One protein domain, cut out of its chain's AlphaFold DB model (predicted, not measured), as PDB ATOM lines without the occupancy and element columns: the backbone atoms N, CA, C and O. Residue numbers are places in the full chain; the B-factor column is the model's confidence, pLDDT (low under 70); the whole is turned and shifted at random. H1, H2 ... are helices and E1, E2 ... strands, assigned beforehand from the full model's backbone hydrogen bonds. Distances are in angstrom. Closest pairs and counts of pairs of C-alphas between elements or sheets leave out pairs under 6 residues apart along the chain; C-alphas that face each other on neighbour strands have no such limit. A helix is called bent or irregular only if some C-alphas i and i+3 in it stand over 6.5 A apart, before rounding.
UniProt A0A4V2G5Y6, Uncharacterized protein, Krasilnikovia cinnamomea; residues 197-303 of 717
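What this domain is: This is residues 197 to 303 of the 717 residues of an uncharacterized protein of Krasilnikovia cinnamomea (UniProt A0A4V2G5Y6). Three long helices, H2, H3 and H4, stand side by side in an up-and-down bundle; after H4 the backbone passes through the short helix H5 near one end and then runs back lengthwise beside the bundle as an extended stretch, residues 289 to 297. At the other end its last residues, E2, pair with the first ones, E1, in a small two-stranded sheet, and the short helix H1 leads from there into H2. The printed part has 107 residues, with five named helices and two named strands in the order E1, H1, H2, H3, H4, H5, E2; the sheet, E1 - E2, is antiparallel and the class is mostly helix. The whole is compact, with a radius of gyration of the C-alphas of 14.7 A, and its outline is a rod of 48 by 23 by 20 A.

Where its parts are: E1, residues 197 to 199, begins with C-alpha 197 at (102.614, 203.009, 254.744) and is 6.0 A long. H1 is residues 202 to 207, 8.4 A. H2, residues 209 to 226, measures 26.3 A, and H3, residues 232 to 250, 26.0 A. H4, residues 256 to 276, is the longest helix at 29.9 A, beginning with C-alpha 256 at (114.737, 209.936, 247.472). H5, residues 284 to 288, is 3.9 A long; it is neither bent nor irregular, but only just: C-alphas 284 and 287 are 6.3 A apart. E2, residues 298 to 303, is 13.1 A long and ends with C-alpha 303 at (110.072, 197.464, 254.569).

How they stand to each other: H2 is the hub, touching three helices. H2 and H3, a helical hairpin, touch at a shallow tilt of 29 degrees, opposite ways; their closest C-alphas, Ala 216 and Leu 238, are 5.2 A apart. H3 and H4, also a helical hairpin, touch at 25 degrees, a shallow tilt, opposite ways, closest at the C-alphas of Gln 249 and Lys 259, 5.3 A. H2 and H4 touch at a shallow tilt of 16 degrees, the same way, closest at the C-alphas of Ala 217 and Ile 272, 6.2 A. H5 only just touches H2, with 3 pairs of C-alphas within 8 A, by residues 221 to 225 of H2 alone; the closest C-alphas are Lys 225 and Tyr 284, 5.7 A. H1 is close to H2 but not clearly touching, closest at the C-alphas of Asp 204 and His 210, 6.6 A. E1 and E2 are antiparallel; N 197 and O 300, 2.9 A, and N 298 and O 199, 2.9 A, are within hydrogen-bond range. Every O i to N i+4 pair is within range in H1, H2 and H3, but 16 of 17 in H4 and 0 of 1 in H5, where 0 of 2 O i to N i+3 pairs are.

The domain as a whole: The C-alphas farthest apart, Gly 227 and Thr 303, are 47.9 A apart. The printed part has no cut and no long link. Mean pLDDT of the printed part is 84.0; residues 197 to 198, 280 to 281, 283, 287 and 299 to 303 are under 70.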
ATOM      1  N   VAL A 197     102.671 202.094 253.606       55.00
ATOM      2  CA  VAL A 197     102.614 203.009 254.744       55.00
ATOM      3  C   VAL A 197     102.170 204.391 254.275       55.00
ATOM      4  O   VAL A 197     102.552 204.861 253.203       55.00
ATOM      5  N   ASN A 198     101.319 205.020 255.085       62.38
ATOM      6  CA  ASN A 198     100.998 206.438 254.999       62.38
ATOM      7  C   ASN A 198     101.340 207.056 256.353       62.38
ATOM      8  O   ASN A 198     100.582 206.903 257.313       62.38
ATOM      9  N   GLY A 199     102.510 207.676 256.448       73.06
ATOM     10  CA  GLY A 199     103.042 208.150 257.719       73.06
ATOM     11  C   GLY A 199     104.323 208.955 257.555       73.06
ATOM     12  O   GLY A 199     104.826 209.138 256.445       73.06
ATOM     13  N   ARG A 200     104.833 209.463 258.677       77.81
ATOM     14  CA  ARG A 200     106.115 210.170 258.720       77.81
ATOM     15  C   ARG A 200     107.258 209.179 258.514       77.81
ATOM     16  O   ARG A 200     107.150 208.008 258.875       77.81
ATOM     17  N   LEU A 201     108.346 209.642 257.908       79.25
ATOM     18  CA  LEU A 201     109.546 208.822 257.736       79.25
ATOM     19  C   LEU A 201     110.281 208.678 259.081       79.25
ATOM     20  O   LEU A 201     110.291 209.636 259.855       79.25
ATOM     21  N   PRO A 202     110.965 207.549 259.356       80.81
ATOM     22  CA  PRO A 202     111.677 207.348 260.621       80.81
ATOM     23  C   PRO A 202     112.668 208.466 260.964       80.81
ATOM     24  O   PRO A 202     112.770 208.864 262.120       80.81
ATOM     25  N   VAL A 203     113.361 209.022 259.963       81.50
ATOM     26  CA  VAL A 203     114.294 210.141 260.167       81.50
ATOM     27  C   VAL A 203     113.588 211.429 260.617       81.50
ATOM     28  O   VAL A 203     114.152 212.180 261.409       81.50
ATOM     29  N   ASP A 204     112.345 211.667 260.178       85.50
ATOM     30  CA  ASP A 204     111.532 212.814 260.607       85.50
ATOM     31  C   ASP A 204     111.193 212.705 262.094       85.50
ATOM     32  O   ASP A 204     111.322 213.673 262.835       85.50
ATOM     33  N   GLU A 205     110.806 211.511 262.544       79.94
ATOM     34  CA  GLU A 205     110.435 211.255 263.937       79.94
ATOM     35  C   GLU A 205     111.657 211.226 264.862       79.94
ATOM     36  O   GLU A 205     111.645 211.847 265.926       79.94
ATOM     37  N   GLN A 206     112.739 210.560 264.447       81.94
ATOM     38  CA  GLN A 206     113.969 210.441 265.235       81.94
ATOM     39  C   GLN A 206     114.685 211.783 265.393       81.94
ATOM     40  O   GLN A 206     115.151 212.108 266.484       81.94
ATOM     41  N   GLN A 207     114.770 212.570 264.318       84.88
ATOM     42  CA  GLN A 207     115.401 213.892 264.354       84.88
ATOM     43  C   GLN A 207     114.402 215.013 264.670       84.88
ATOM     44  O   GLN A 207     114.802 216.171 264.798       84.88
ATOM     45  N   GLN A 208     113.117 214.685 264.836       90.00
ATOM     46  CA  GLN A 208     112.037 215.623 265.149       90.00
ATOM     47  C   GLN A 208     111.969 216.810 264.169       90.00
ATOM     48  O   GLN A 208     111.846 217.968 264.584       90.00
ATOM     49  N   LEU A 209     112.128 216.559 262.865       91.00
ATOM     50  CA  LEU A 209     112.298 217.626 261.868       91.00
ATOM     51  C   LEU A 209     111.040 218.495 261.767       91.00
ATOM     52  O   LEU A 209     111.139 219.723 261.852       91.00
ATOM     53  N   HIS A 210     109.852 217.884 261.673       92.88
ATOM     54  CA  HIS A 210     108.576 218.610 261.731       92.88
ATOM     55  C   HIS A 210     108.472 219.494 262.973       92.88
ATOM     56  O   HIS A 210     108.146 220.676 262.863       92.88
ATOM     57  N   GLU A 211     108.756 218.947 264.154       94.25
ATOM     58  CA  GLU A 211     108.599 219.643 265.426       94.25
ATOM     59  C   GLU A 211     109.539 220.844 265.520       94.25
ATOM     60  O   GLU A 211     109.130 221.909 265.991       94.25
ATOM     61  N   GLN A 212     110.775 220.705 265.040       91.88
ATOM     62  CA  GLN A 212     111.749 221.792 265.006       91.88
ATOM     63  C   GLN A 212     111.303 222.925 264.070       91.88
ATOM     64  O   GLN A 212     111.275 224.091 264.479       91.88
ATOM     65  N   VAL A 213     110.863 222.597 262.852       92.69
ATOM     66  CA  VAL A 213     110.398 223.581 261.855       92.69
ATOM     67  C   VAL A 213     109.095 224.247 262.315       92.69
ATOM     68  O   VAL A 213     108.956 225.473 262.271       92.69
ATOM     69  N   ALA A 214     108.148 223.469 262.844       91.88
ATOM     70  CA  ALA A 214     106.885 223.970 263.377       91.88
ATOM     71  C   ALA A 214     107.096 224.862 264.607       91.88
ATOM     72  O   ALA A 214     106.398 225.869 264.767       91.88
ATOM     73  N   LYS A 215     108.058 224.531 265.478       90.50
ATOM     74  CA  LYS A 215     108.434 225.364 266.626       90.50
ATOM     75  C   LYS A 215     109.000 226.703 266.168       90.50
ATOM     76  O   LYS A 215     108.532 227.730 266.657       90.50
ATOM     77  N   ALA A 216     109.922 226.711 265.203       90.50
ATOM     78  CA  ALA A 216     110.453 227.947 264.625       90.50
ATOM     79  C   ALA A 216     109.326 228.820 264.037       90.50
ATOM     80  O   ALA A 216     109.193 229.990 264.406       90.50
ATOM     81  N   ALA A 217     108.435 228.235 263.228       90.25
ATOM     82  CA  ALA A 217     107.293 228.936 262.638       90.25
ATOM     83  C   ALA A 217     106.344 229.531 263.694       90.25
ATOM     84  O   ALA A 217     105.954 230.698 263.602       90.25
ATOM     85  N   LYS A 218     105.976 228.754 264.724       90.31
ATOM     86  CA  LYS A 218     105.096 229.207 265.816       90.31
ATOM     87  C   LYS A 218     105.741 230.327 266.630       90.31
ATOM     88  O   LYS A 218     105.066 231.309 266.938       90.31
ATOM     89  N   SER A 219     107.027 230.205 266.955       88.06
ATOM     90  CA  SER A 219     107.759 231.215 267.722       88.06
ATOM     91  C   SER A 219     107.882 232.539 266.968       88.06
ATOM     92  O   SER A 219     107.635 233.585 267.567       88.06
ATOM     93  N   VAL A 220     108.180 232.516 265.665       87.75
ATOM     94  CA  VAL A 220     108.215 233.735 264.837       87.75
ATOM     95  C   VAL A 220     106.814 234.337 264.701       87.75
ATOM     96  O   VAL A 220     106.631 235.523 264.973       87.75
ATOM     97  N   ASN A 221     105.794 233.527 264.398       89.44
ATOM     98  CA  ASN A 221     104.406 233.993 264.314       89.44
ATOM     99  C   ASN A 221     103.910 234.648 265.610       89.44
ATOM    100  O   ASN A 221     103.181 235.634 265.547       89.44
ATOM    101  N   HIS A 222     104.282 234.115 266.776       88.44
ATOM    102  CA  HIS A 222     103.915 234.701 268.063       88.44
ATOM    103  C   HIS A 222     104.482 236.120 268.217       88.44
ATOM    104  O   HIS A 222     103.760 237.024 268.631       88.44
ATOM    105  N   ARG A 223     105.751 236.338 267.842       87.31
ATOM    106  CA  ARG A 223     106.382 237.669 267.900       87.31
ATOM    107  C   ARG A 223     105.761 238.629 266.891       87.31
ATOM    108  O   ARG A 223     105.386 239.735 267.269       87.31
ATOM    109  N   LEU A 224     105.549 238.174 265.653       84.44
ATOM    110  CA  LEU A 224     104.902 238.966 264.601       84.44
ATOM    111  C   LEU A 224     103.476 239.383 264.982       84.44
ATOM    112  O   LEU A 224     103.094 240.529 264.766       84.44
ATOM    113  N   LYS A 225     102.696 238.480 265.590       84.94
ATOM    114  CA  LYS A 225     101.337 238.775 266.068       84.94
ATOM    115  C   LYS A 225     101.324 239.867 267.143       84.94
ATOM    116  O   LYS A 225     100.382 240.652 267.188       84.94
ATOM    117  N   ASN A 226     102.357 239.915 267.981       83.12
ATOM    118  CA  ASN A 226     102.469 240.874 269.079       83.12
ATOM    119  C   ASN A 226     103.243 242.151 268.697       83.12
ATOM    120  O   ASN A 226     103.401 243.032 269.538       83.12
ATOM    121  N   GLY A 227     103.733 242.265 267.453       81.00
ATOM    122  CA  GLY A 227     104.547 243.401 267.005       81.00
ATOM    123  C   GLY A 227     105.920 243.489 267.682       81.00
ATOM    124  O   GLY A 227     106.492 244.572 267.782       81.00
ATOM    125  N   GLU A 228     106.440 242.368 268.182       82.19
ATOM    126  CA  GLU A 228     107.706 242.303 268.911       82.19
ATOM    127  C   GLU A 228     108.883 242.011 267.968       82.19
ATOM    128  O   GLU A 228     108.755 241.242 267.014       82.19
ATOM    129  N   ALA A 229     110.059 242.568 268.275       84.12
ATOM    130  CA  ALA A 229     111.296 242.200 267.589       84.12
ATOM    131  C   ALA A 229     111.628 240.715 267.823       84.12
ATOM    132  O   ALA A 229     111.405 240.182 268.914       84.12
ATOM    133  N   ILE A 230     112.180 240.045 266.809       84.94
ATOM    134  CA  ILE A 230     112.537 238.625 266.893       84.94
ATOM    135  C   ILE A 230     113.841 238.489 267.697       84.94
ATOM    136  O   ILE A 230     114.876 238.996 267.267       84.94
ATOM    137  N   PRO A 231     113.823 237.826 268.867       86.00
ATOM    138  CA  PRO A 231     115.003 237.703 269.714       86.00
ATOM    139  C   PRO A 231     115.945 236.593 269.225       86.00
ATOM    140  O   PRO A 231     115.515 235.622 268.602       86.00
ATOM    141  N   GLU A 232     117.223 236.685 269.601       87.06
ATOM    142  CA  GLU A 232     118.297 235.777 269.164       87.06
ATOM    143  C   GLU A 232     117.986 234.290 269.405       87.06
ATOM    144  O   GLU A 232     118.241 233.456 268.543       87.06
ATOM    145  N   HIS A 233     117.339 233.938 270.522       82.81
ATOM    146  CA  HIS A 233     116.968 232.543 270.795       82.81
ATOM    147  C   HIS A 233     115.923 231.976 269.814       82.81
ATOM    148  O   HIS A 233     115.914 230.773 269.566       82.81
ATOM    149  N   VAL A 234     115.050 232.817 269.242       85.50
ATOM    150  CA  VAL A 234     114.083 232.396 268.210       85.50
ATOM    151  C   VAL A 234     114.790 232.206 266.870       85.50
ATOM    152  O   VAL A 234     114.498 231.239 266.169       85.50
ATOM    153  N   VAL A 235     115.770 233.060 266.555       89.31
ATOM    154  CA  VAL A 235     116.679 232.847 265.414       89.31
ATOM    155  C   VAL A 235     117.470 231.548 265.602       89.31
ATOM    156  O   VAL A 235     117.628 230.787 264.655       89.31
ATOM    157  N   GLY A 236     117.875 231.232 266.835       88.50
ATOM    158  CA  GLY A 236     118.518 229.967 267.191       88.50
ATOM    159  C   GLY A 236     117.660 228.733 266.893       88.50
ATOM    160  O   GLY A 236     118.188 227.748 266.386       88.50
ATOM    161  N   TYR A 237     116.342 228.781 267.130       89.12
ATOM    162  CA  TYR A 237     115.440 227.682 266.747       89.12
ATOM    163  C   TYR A 237     115.362 227.490 265.230       89.12
ATOM    164  O   TYR A 237     115.341 226.352 264.770       89.12
ATOM    165  N   LEU A 238     115.342 228.584 264.462       91.94
ATOM    166  CA  LEU A 238     115.356 228.521 263.001       91.94
ATOM    167  C   LEU A 238     116.673 227.934 262.482       91.94
ATOM    168  O   LEU A 238     116.651 227.009 261.680       91.94
ATOM    169  N   THR A 239     117.811 228.414 262.984       92.38
ATOM    170  CA  THR A 239     119.135 227.914 262.591       92.38
ATOM    171  C   THR A 239     119.315 226.433 262.939       92.38
ATOM    172  O   THR A 239     119.859 225.685 262.133       92.38
ATOM    173  N   ALA A 240     118.831 225.982 264.101       90.88
ATOM    174  CA  ALA A 240     118.869 224.566 264.471       90.88
ATOM    175  C   ALA A 240     118.022 223.701 263.520       90.88
ATOM    176  O   ALA A 240     118.493 222.670 263.044       90.88
ATOM    177  N   ALA A 241     116.811 224.158 263.182       93.31
ATOM    178  CA  ALA A 241     115.942 223.459 262.241       93.31
ATOM    179  C   ALA A 241     116.545 223.405 260.823       93.31
ATOM    180  O   ALA A 241     116.494 222.364 260.175       93.31
ATOM    181  N   GLU A 242     117.172 224.488 260.355       94.62
ATOM    182  CA  GLU A 242     117.893 224.515 259.076       94.62
ATOM    183  C   GLU A 242     119.077 223.558 259.047       94.62
ATOM    184  O   GLU A 242     119.265 222.865 258.053       94.62
ATOM    185  N   GLN A 243     119.855 223.481 260.126       94.00
ATOM    186  CA  GLN A 243     120.972 222.544 260.219       94.00
ATOM    187  C   GLN A 243     120.492 221.091 260.197       94.00
ATOM    188  O   GLN A 243     121.069 220.283 259.473       94.00
ATOM    189  N   ALA A 244     119.426 220.767 260.933       91.12
ATOM    190  CA  ALA A 244     118.855 219.423 260.961       91.12
ATOM    191  C   ALA A 244     118.297 219.009 259.586       91.12
ATOM    192  O   ALA A 244     118.613 217.935 259.082       91.12
ATOM    193  N   VAL A 245     117.548 219.893 258.919       94.56
ATOM    194  CA  VAL A 245     117.021 219.630 257.569       94.56
ATOM    195  C   VAL A 245     118.147 219.556 256.530       94.56
ATOM    196  O   VAL A 245     118.135 218.676 255.669       94.56
ATOM    197  N   ALA A 246     119.158 220.426 256.617       93.12
ATOM    198  CA  ALA A 246     120.312 220.399 255.721       93.12
ATOM    199  C   ALA A 246     121.179 219.147 255.915       93.12
ATOM    200  O   ALA A 246     121.768 218.676 254.944       93.12
ATOM    201  N   ALA A 247     121.258 218.600 257.132       92.75
ATOM    202  CA  ALA A 247     121.963 217.349 257.393       92.75
ATOM    203  C   ALA A 247     121.339 216.190 256.605       92.75
ATOM    204  O   ALA A 247     122.068 215.451 255.954       92.75
ATOM    205  N   VAL A 248     120.004 216.099 256.565       91.50
ATOM    206  CA  VAL A 248     119.294 215.092 255.755       91.50
ATOM    207  C   VAL A 248     119.404 215.386 254.256       91.50
ATOM    208  O   VAL A 248     119.657 214.486 253.461       91.50
ATOM    209  N   GLN A 249     119.278 216.653 253.847       92.00
ATOM    210  CA  GLN A 249     119.357 217.046 252.434       92.00
ATOM    211  C   GLN A 249     120.725 216.735 251.805       92.00
ATOM    212  O   GLN A 249     120.798 216.360 250.630       92.00
ATOM    213  N   ASN A 250     121.802 216.931 252.570       90.75
ATOM    214  CA  ASN A 250     123.180 216.792 252.101       90.75
ATOM    215  C   ASN A 250     123.773 215.402 252.352       90.75
ATOM    216  O   ASN A 250     124.891 215.150 251.902       90.75
ATOM    217  N   ASP A 251     123.059 214.512 253.044       90.62
ATOM    218  CA  ASP A 251     123.509 213.143 253.263       90.62
ATOM    219  C   ASP A 251     123.548 212.372 251.922       90.62
ATOM    220  O   ASP A 251     122.518 212.208 251.246       90.62
ATOM    221  N   PRO A 252     124.728 211.883 251.490       82.19
ATOM    222  CA  PRO A 252     124.844 211.048 250.298       82.19
ATOM    223  C   PRO A 252     124.051 209.738 250.406       82.19
ATOM    224  O   PRO A 252     123.650 209.205 249.371       82.19
ATOM    225  N   GLY A 253     123.822 209.243 251.628       85.50
ATOM    226  CA  GLY A 253     123.072 208.027 251.934       85.50
ATOM    227  C   GLY A 253     121.557 208.212 252.045       85.50
ATOM    228  O   GLY A 253     120.845 207.210 252.047       85.50
ATOM    229  N   ALA A 254     121.052 209.452 252.083       85.88
ATOM    230  CA  ALA A 254     119.618 209.703 252.199       85.88
ATOM    231  C   ALA A 254     118.850 209.261 250.943       85.88
ATOM    232  O   ALA A 254     119.248 209.530 249.797       85.88
ATOM    233  N   THR A 255     117.713 208.611 251.177       86.94
ATOM    234  CA  THR A 255     116.787 208.117 250.154       86.94
ATOM    235  C   THR A 255     116.107 209.262 249.393       86.94
ATOM    236  O   THR A 255     116.146 210.429 249.790       86.94
ATOM    237  N   ALA A 256     115.463 208.942 248.265       85.06
ATOM    238  CA  ALA A 256     114.737 209.936 247.472       85.06
ATOM    239  C   ALA A 256     113.592 210.593 248.266       85.06
ATOM    240  O   ALA A 256     113.391 211.802 248.156       85.06
ATOM    241  N   ASP A 257     112.893 209.818 249.098       82.25
ATOM    242  CA  ASP A 257     111.797 210.303 249.938       82.25
ATOM    243  C   ASP A 257     112.282 211.163 251.105       82.25
ATOM    244  O   ASP A 257     111.667 212.184 251.406       82.25
ATOM    245  N   GLU A 258     113.418 210.824 251.716       88.00
ATOM    246  CA  GLU A 258     114.033 211.657 252.755       88.00
ATOM    247  C   GLU A 258     114.528 212.990 252.188       88.00
ATOM    248  O   GLU A 258     114.384 214.031 252.829       88.00
ATOM    249  N   LYS A 259     115.034 212.997 250.949       91.31
ATOM    250  CA  LYS A 259     115.386 214.235 250.235       91.31
ATOM    251  C   LYS A 259     114.153 215.042 249.831       91.31
ATOM    252  O   LYS A 259     114.196 216.269 249.876       91.31
ATOM    253  N   ALA A 260     113.046 214.391 249.469       90.56
ATOM    254  CA  ALA A 260     111.777 215.069 249.192       90.56
ATOM    255  C   ALA A 260     111.177 215.695 250.463       90.56
ATOM    256  O   ALA A 260     110.736 216.844 250.442       90.56
ATOM    257  N   MET A 261     111.241 214.980 251.585       94.00
ATOM    258  CA  MET A 261     110.874 215.466 252.912       94.00
ATOM    259  C   MET A 261     111.744 216.656 253.343       94.00
ATOM    260  O   MET A 261     111.222 217.687 253.772       94.00
ATOM    261  N   ALA A 262     113.069 216.548 253.214       93.19
ATOM    262  CA  ALA A 262     113.983 217.638 253.541       93.19
ATOM    263  C   ALA A 262     113.730 218.871 252.654       93.19
ATOM    264  O   ALA A 262     113.713 219.994 253.156       93.19
ATOM    265  N   ALA A 263     113.416 218.679 251.370       93.50
ATOM    266  CA  ALA A 263     113.000 219.762 250.482       93.50
ATOM    267  C   ALA A 263     111.660 220.399 250.906       93.50
ATOM    268  O   ALA A 263     111.552 221.626 250.900       93.50
ATOM    269  N   HIS A 264     110.665 219.600 251.317       94.06
ATOM    270  CA  HIS A 264     109.381 220.083 251.856       94.06
ATOM    271  C   HIS A 264     109.593 220.997 253.067       94.06
ATOM    272  O   HIS A 264     109.128 222.139 253.086       94.06
ATOM    273  N   TYR A 265     110.375 220.555 254.054       95.94
ATOM    274  CA  TYR A 265     110.698 221.388 255.214       95.94
ATOM    275  C   TYR A 265     111.601 222.574 254.870       95.94
ATOM    276  O   TYR A 265     111.423 223.655 255.429       95.94
ATOM    277  N   GLY A 266     112.516 222.418 253.912       93.81
ATOM    278  CA  GLY A 266     113.369 223.492 253.409       93.81
ATOM    279  C   GLY A 266     112.571 224.663 252.828       93.81
ATOM    280  O   GLY A 266     112.910 225.817 253.081       93.81
ATOM    281  N   GLN A 267     111.461 224.392 252.133       91.75
ATOM    282  CA  GLN A 267     110.557 225.440 251.638       91.75
ATOM    283  C   GLN A 267     109.901 226.221 252.784       91.75
ATOM    284  O   GLN A 267     109.835 227.451 252.743       91.75
ATOM    285  N   HIS A 268     109.459 225.526 253.835       91.75
ATOM    286  CA  HIS A 268     108.915 226.175 255.027       91.75
ATOM    287  C   HIS A 268     109.973 227.012 255.755       91.75
ATOM    288  O   HIS A 268     109.682 228.137 256.161       91.75
ATOM    289  N   LEU A 269     111.198 226.503 255.894       93.56
ATOM    290  CA  LEU A 269     112.303 227.214 256.538       93.56
ATOM    291  C   LEU A 269     112.704 228.476 255.774       93.56
ATOM    292  O   LEU A 269     112.857 229.520 256.404       93.56
ATOM    293  N   ALA A 270     112.763 228.426 254.442       90.00
ATOM    294  CA  ALA A 270     112.999 229.609 253.615       90.00
ATOM    295  C   ALA A 270     111.926 230.686 253.849       90.00
ATOM    296  O   ALA A 270     112.251 231.844 254.100       90.00
ATOM    297  N   ALA A 271     110.647 230.293 253.892       86.75
ATOM    298  CA  ALA A 271     109.552 231.220 254.175       86.75
ATOM    299  C   ALA A 271     109.607 231.813 255.598       86.75
ATOM    300  O   ALA A 271     109.195 232.954 255.812       86.75
ATOM    301  N   ILE A 272     110.104 231.061 256.587       90.12
ATOM    302  CA  ILE A 272     110.333 231.568 257.951       90.12
ATOM    303  C   ILE A 272     111.527 232.536 257.962       90.12
ATOM    304  O   ILE A 272     111.445 233.593 258.590       90.12
ATOM    305  N   ARG A 273     112.612 232.208 257.251       90.00
ATOM    306  CA  ARG A 273     113.834 233.017 257.138       90.00
ATOM    307  C   ARG A 273     113.563 234.365 256.478       90.00
ATOM    308  O   ARG A 273     113.945 235.386 257.039       90.00
ATOM    309  N   ASP A 274     112.776 234.394 255.406       86.12
ATOM    310  CA  ASP A 274     112.340 235.635 254.748       86.12
ATOM    311  C   ASP A 274     111.613 236.604 255.701       86.12
ATOM    312  O   ASP A 274     111.694 237.831 255.587       86.12
ATOM    313  N   ARG A 275     110.902 236.067 256.700       83.12
ATOM    314  CA  ARG A 275     110.241 236.878 257.734       83.12
ATOM    315  C   ARG A 275     111.186 237.382 258.802       83.12
ATOM    316  O   ARG A 275     110.978 238.476 259.316       83.12
ATOM    317  N   VAL A 276     112.187 236.584 259.143       85.44
ATOM    318  CA  VAL A 276     113.205 236.948 260.129       85.44
ATOM    319  C   VAL A 276     114.134 238.022 259.564       85.44
ATOM    320  O   VAL A 276     114.430 238.987 260.265       85.44
ATOM    321  N   ASP A 277     114.503 237.907 258.290       83.62
ATOM    322  CA  ASP A 277     115.423 238.823 257.609       83.62
ATOM    323  C   ASP A 277     114.721 240.095 257.088       83.62
ATOM    324  O   ASP A 277     115.369 241.036 256.629       83.62
ATOM    325  N   GLY A 278     113.386 240.151 257.182       73.38
ATOM    326  CA  GLY A 278     112.581 241.315 256.805       73.38
ATOM    327  C   GLY A 278     112.412 241.505 255.295       73.38
ATOM    328  O   GLY A 278     112.020 242.588 254.860       73.38
ATOM    329  N   THR A 279     112.674 240.470 254.489       70.56
ATOM    330  CA  THR A 279     112.528 240.506 253.023       70.56
ATOM    331  C   THR A 279     111.059 240.544 252.587       70.56
ATOM    332  O   THR A 279     110.752 241.062 251.513       70.56
ATOM    333  N   VAL A 280     110.127 240.099 253.444       67.06
ATOM    334  CA  VAL A 280     108.670 240.238 253.250       67.06
ATOM    335  C   VAL A 280     108.056 241.151 254.316       67.06
ATOM    336  O   VAL A 280     107.828 240.747 255.459       67.06
ATOM    337  N   ASN A 281     107.719 242.380 253.914       64.94
ATOM    338  CA  ASN A 281     107.197 243.432 254.790       64.94
ATOM    339  C   ASN A 281     105.664 243.560 254.679       64.94
ATOM    340  O   ASN A 281     105.140 244.489 254.070       64.94
ATOM    341  N   ALA A 282     104.946 242.570 255.219       72.44
ATOM    342  CA  ALA A 282     103.482 242.550 255.300       72.44
ATOM    343  C   ALA A 282     103.043 242.234 256.736       72.44
ATOM    344  O   ALA A 282     103.574 241.292 257.336       72.44
ATOM    345  N   GLY A 283     102.085 242.996 257.279       68.94
ATOM    346  CA  GLY A 283     101.589 242.832 258.651       68.94
ATOM    347  C   GLY A 283     100.946 241.462 258.886       68.94
ATOM    348  O   GLY A 283     100.415 240.855 257.959       68.94
ATOM    349  N   TYR A 284     100.977 240.950 260.125       76.94
ATOM    350  CA  TYR A 284     100.571 239.569 260.461       76.94
ATOM    351  C   TYR A 284      99.208 239.149 259.871       76.94
ATOM    352  O   TYR A 284      99.067 238.036 259.366       76.94
ATOM    353  N   THR A 285      98.217 240.044 259.880       74.88
ATOM    354  CA  THR A 285      96.861 239.812 259.345       74.88
ATOM    355  C   THR A 285      96.701 240.124 257.851       74.88
ATOM    356  O   THR A 285      95.671 239.795 257.275       74.88
ATOM    357  N   GLU A 286      97.710 240.713 257.208       75.06
ATOM    358  CA  GLU A 286      97.716 241.167 255.807       75.06
ATOM    359  C   GLU A 286      98.555 240.231 254.918       75.06
ATOM    360  O   GLU A 286      99.351 240.657 254.088       75.06
ATOM    361  N   GLY A 287      98.440 238.919 255.147       69.56
ATOM    362  CA  GLY A 287      99.303 237.922 254.500       69.56
ATOM    363  C   GLY A 287     100.691 237.812 255.141       69.56
ATOM    364  O   GLY A 287     101.582 237.186 254.575       69.56
ATOM    365  N   GLY A 288     100.882 238.406 256.326       72.25
ATOM    366  CA  GLY A 288     102.114 238.373 257.112       72.25
ATOM    367  C   GLY A 288     102.397 237.061 257.851       72.25
ATOM    368  O   GLY A 288     103.530 236.784 258.242       72.25
ATOM    369  N   LYS A 289     101.348 236.272 258.081       84.06
ATOM    370  CA  LYS A 289     101.389 235.041 258.869       84.06
ATOM    371  C   LYS A 289     102.124 233.927 258.124       84.06
ATOM    372  O   LYS A 289     101.771 233.591 256.997       84.06
ATOM    373  N   ILE A 290     103.075 233.290 258.804       86.88
ATOM    374  CA  ILE A 290     103.705 232.058 258.322       86.88
ATOM    375  C   ILE A 290     102.656 230.932 258.399       86.88
ATOM    376  O   ILE A 290     102.060 230.751 259.471       86.88
ATOM    377  N   PRO A 291     102.392 230.195 257.303       82.81
ATOM    378  CA  PRO A 291     101.450 229.079 257.298       82.81
ATOM    379  C   PRO A 291     101.772 228.012 258.350       82.81
ATOM    380  O   PRO A 291     102.902 227.902 258.826       82.81
ATOM    381  N   MET A 292     100.761 227.222 258.720       84.12
ATOM    382  CA  MET A 292     100.984 226.054 259.569       84.12
ATOM    383  C   MET A 292     101.885 225.065 258.828       84.12
ATOM    384  O   MET A 292     101.667 224.784 257.651       84.12
ATOM    385  N   VAL A 293     102.920 224.593 259.518       89.62
ATOM    386  CA  VAL A 293     103.830 223.577 258.991       89.62
ATOM    387  C   VAL A 293     103.168 222.227 259.213       89.62
ATOM    388  O   VAL A 293     102.996 221.807 260.360       89.62
ATOM    389  N   GLU A 294     102.785 221.575 258.124       84.62
ATOM    390  CA  GLU A 294     102.247 220.216 258.150       84.62
ATOM    391  C   GLU A 294     103.391 219.193 258.059       84.62
ATOM    392  O   GLU A 294     104.410 219.468 257.407       84.62
ATOM    393  N   PRO A 295     103.262 218.028 258.719       85.81
ATOM    394  CA  PRO A 295     104.246 216.965 258.595       85.81
ATOM    395  C   PRO A 295     104.257 216.417 257.163       85.81
ATOM    396  O   PRO A 295     103.217 216.328 256.510       85.81
ATOM    397  N   TYR A 296     105.437 216.040 256.675       86.94
ATOM    398  CA  TYR A 296     105.565 215.339 255.408       86.94
ATOM    399  C   TYR A 296     105.112 213.894 255.607       86.94
ATOM    400  O   TYR A 296     105.688 213.155 256.406       86.94
ATOM    401  N   LEU A 297     104.068 213.494 254.886       81.00
ATOM    402  CA  LEU A 297     103.565 212.127 254.914       81.00
ATOM    403  C   LEU A 297     104.033 211.416 253.651       81.00
ATOM    404  O   LEU A 297     103.688 211.808 252.535       81.00
ATOM    405  N   HIS A 298     104.842 210.379 253.835       75.62
ATOM    406  CA  HIS A 298     105.269 209.528 252.742       75.62
ATOM    407  C   HIS A 298     104.175 208.500 252.439       75.62
ATOM    408  O   HIS A 298     103.647 207.846 253.340       75.62
ATOM    409  N   HIS A 299     103.871 208.355 251.149       67.69
ATOM    410  CA  HIS A 299     102.994 207.322 250.616       67.69
ATOM    411  C   HIS A 299     103.824 206.366 249.769       67.69
ATOM    412  O   HIS A 299     104.120 206.650 248.607       67.69
ATOM    413  N   GLY A 300     104.174 205.218 250.331       63.72
ATOM    414  CA  GLY A 300     104.969 204.234 249.615       63.72
ATOM    415  C   GLY A 300     105.060 202.910 250.343       63.72
ATOM    416  O   GLY A 300     104.372 202.665 251.335       63.72
ATOM    417  N   VAL A 301     105.860 202.020 249.775       53.62
ATOM    418  CA  VAL A 301     106.053 200.673 250.294       53.62
ATOM    419  C   VAL A 301     107.330 200.693 251.122       53.62
ATOM    420  O   VAL A 301     108.423 200.762 250.566       53.62
ATOM    421  N   ALA A 302     107.192 200.687 252.445       46.25
ATOM    422  CA  ALA A 302     108.328 200.607 253.351       46.25
ATOM    423  C   ALA A 302     108.483 199.171 253.840       46.25
ATOM    424  O   ALA A 302     107.501 198.484 254.139       46.25
ATOM    425  N   THR A 303     109.729 198.722 253.926       43.72
ATOM    426  CA  THR A 303     110.072 197.464 254.569       43.72
ATOM    427  C   THR A 303     109.974 197.663 256.077       43.72
ATOM    428  O   THR A 303     110.891 198.185 256.708       43.72
TER     429      THR A 303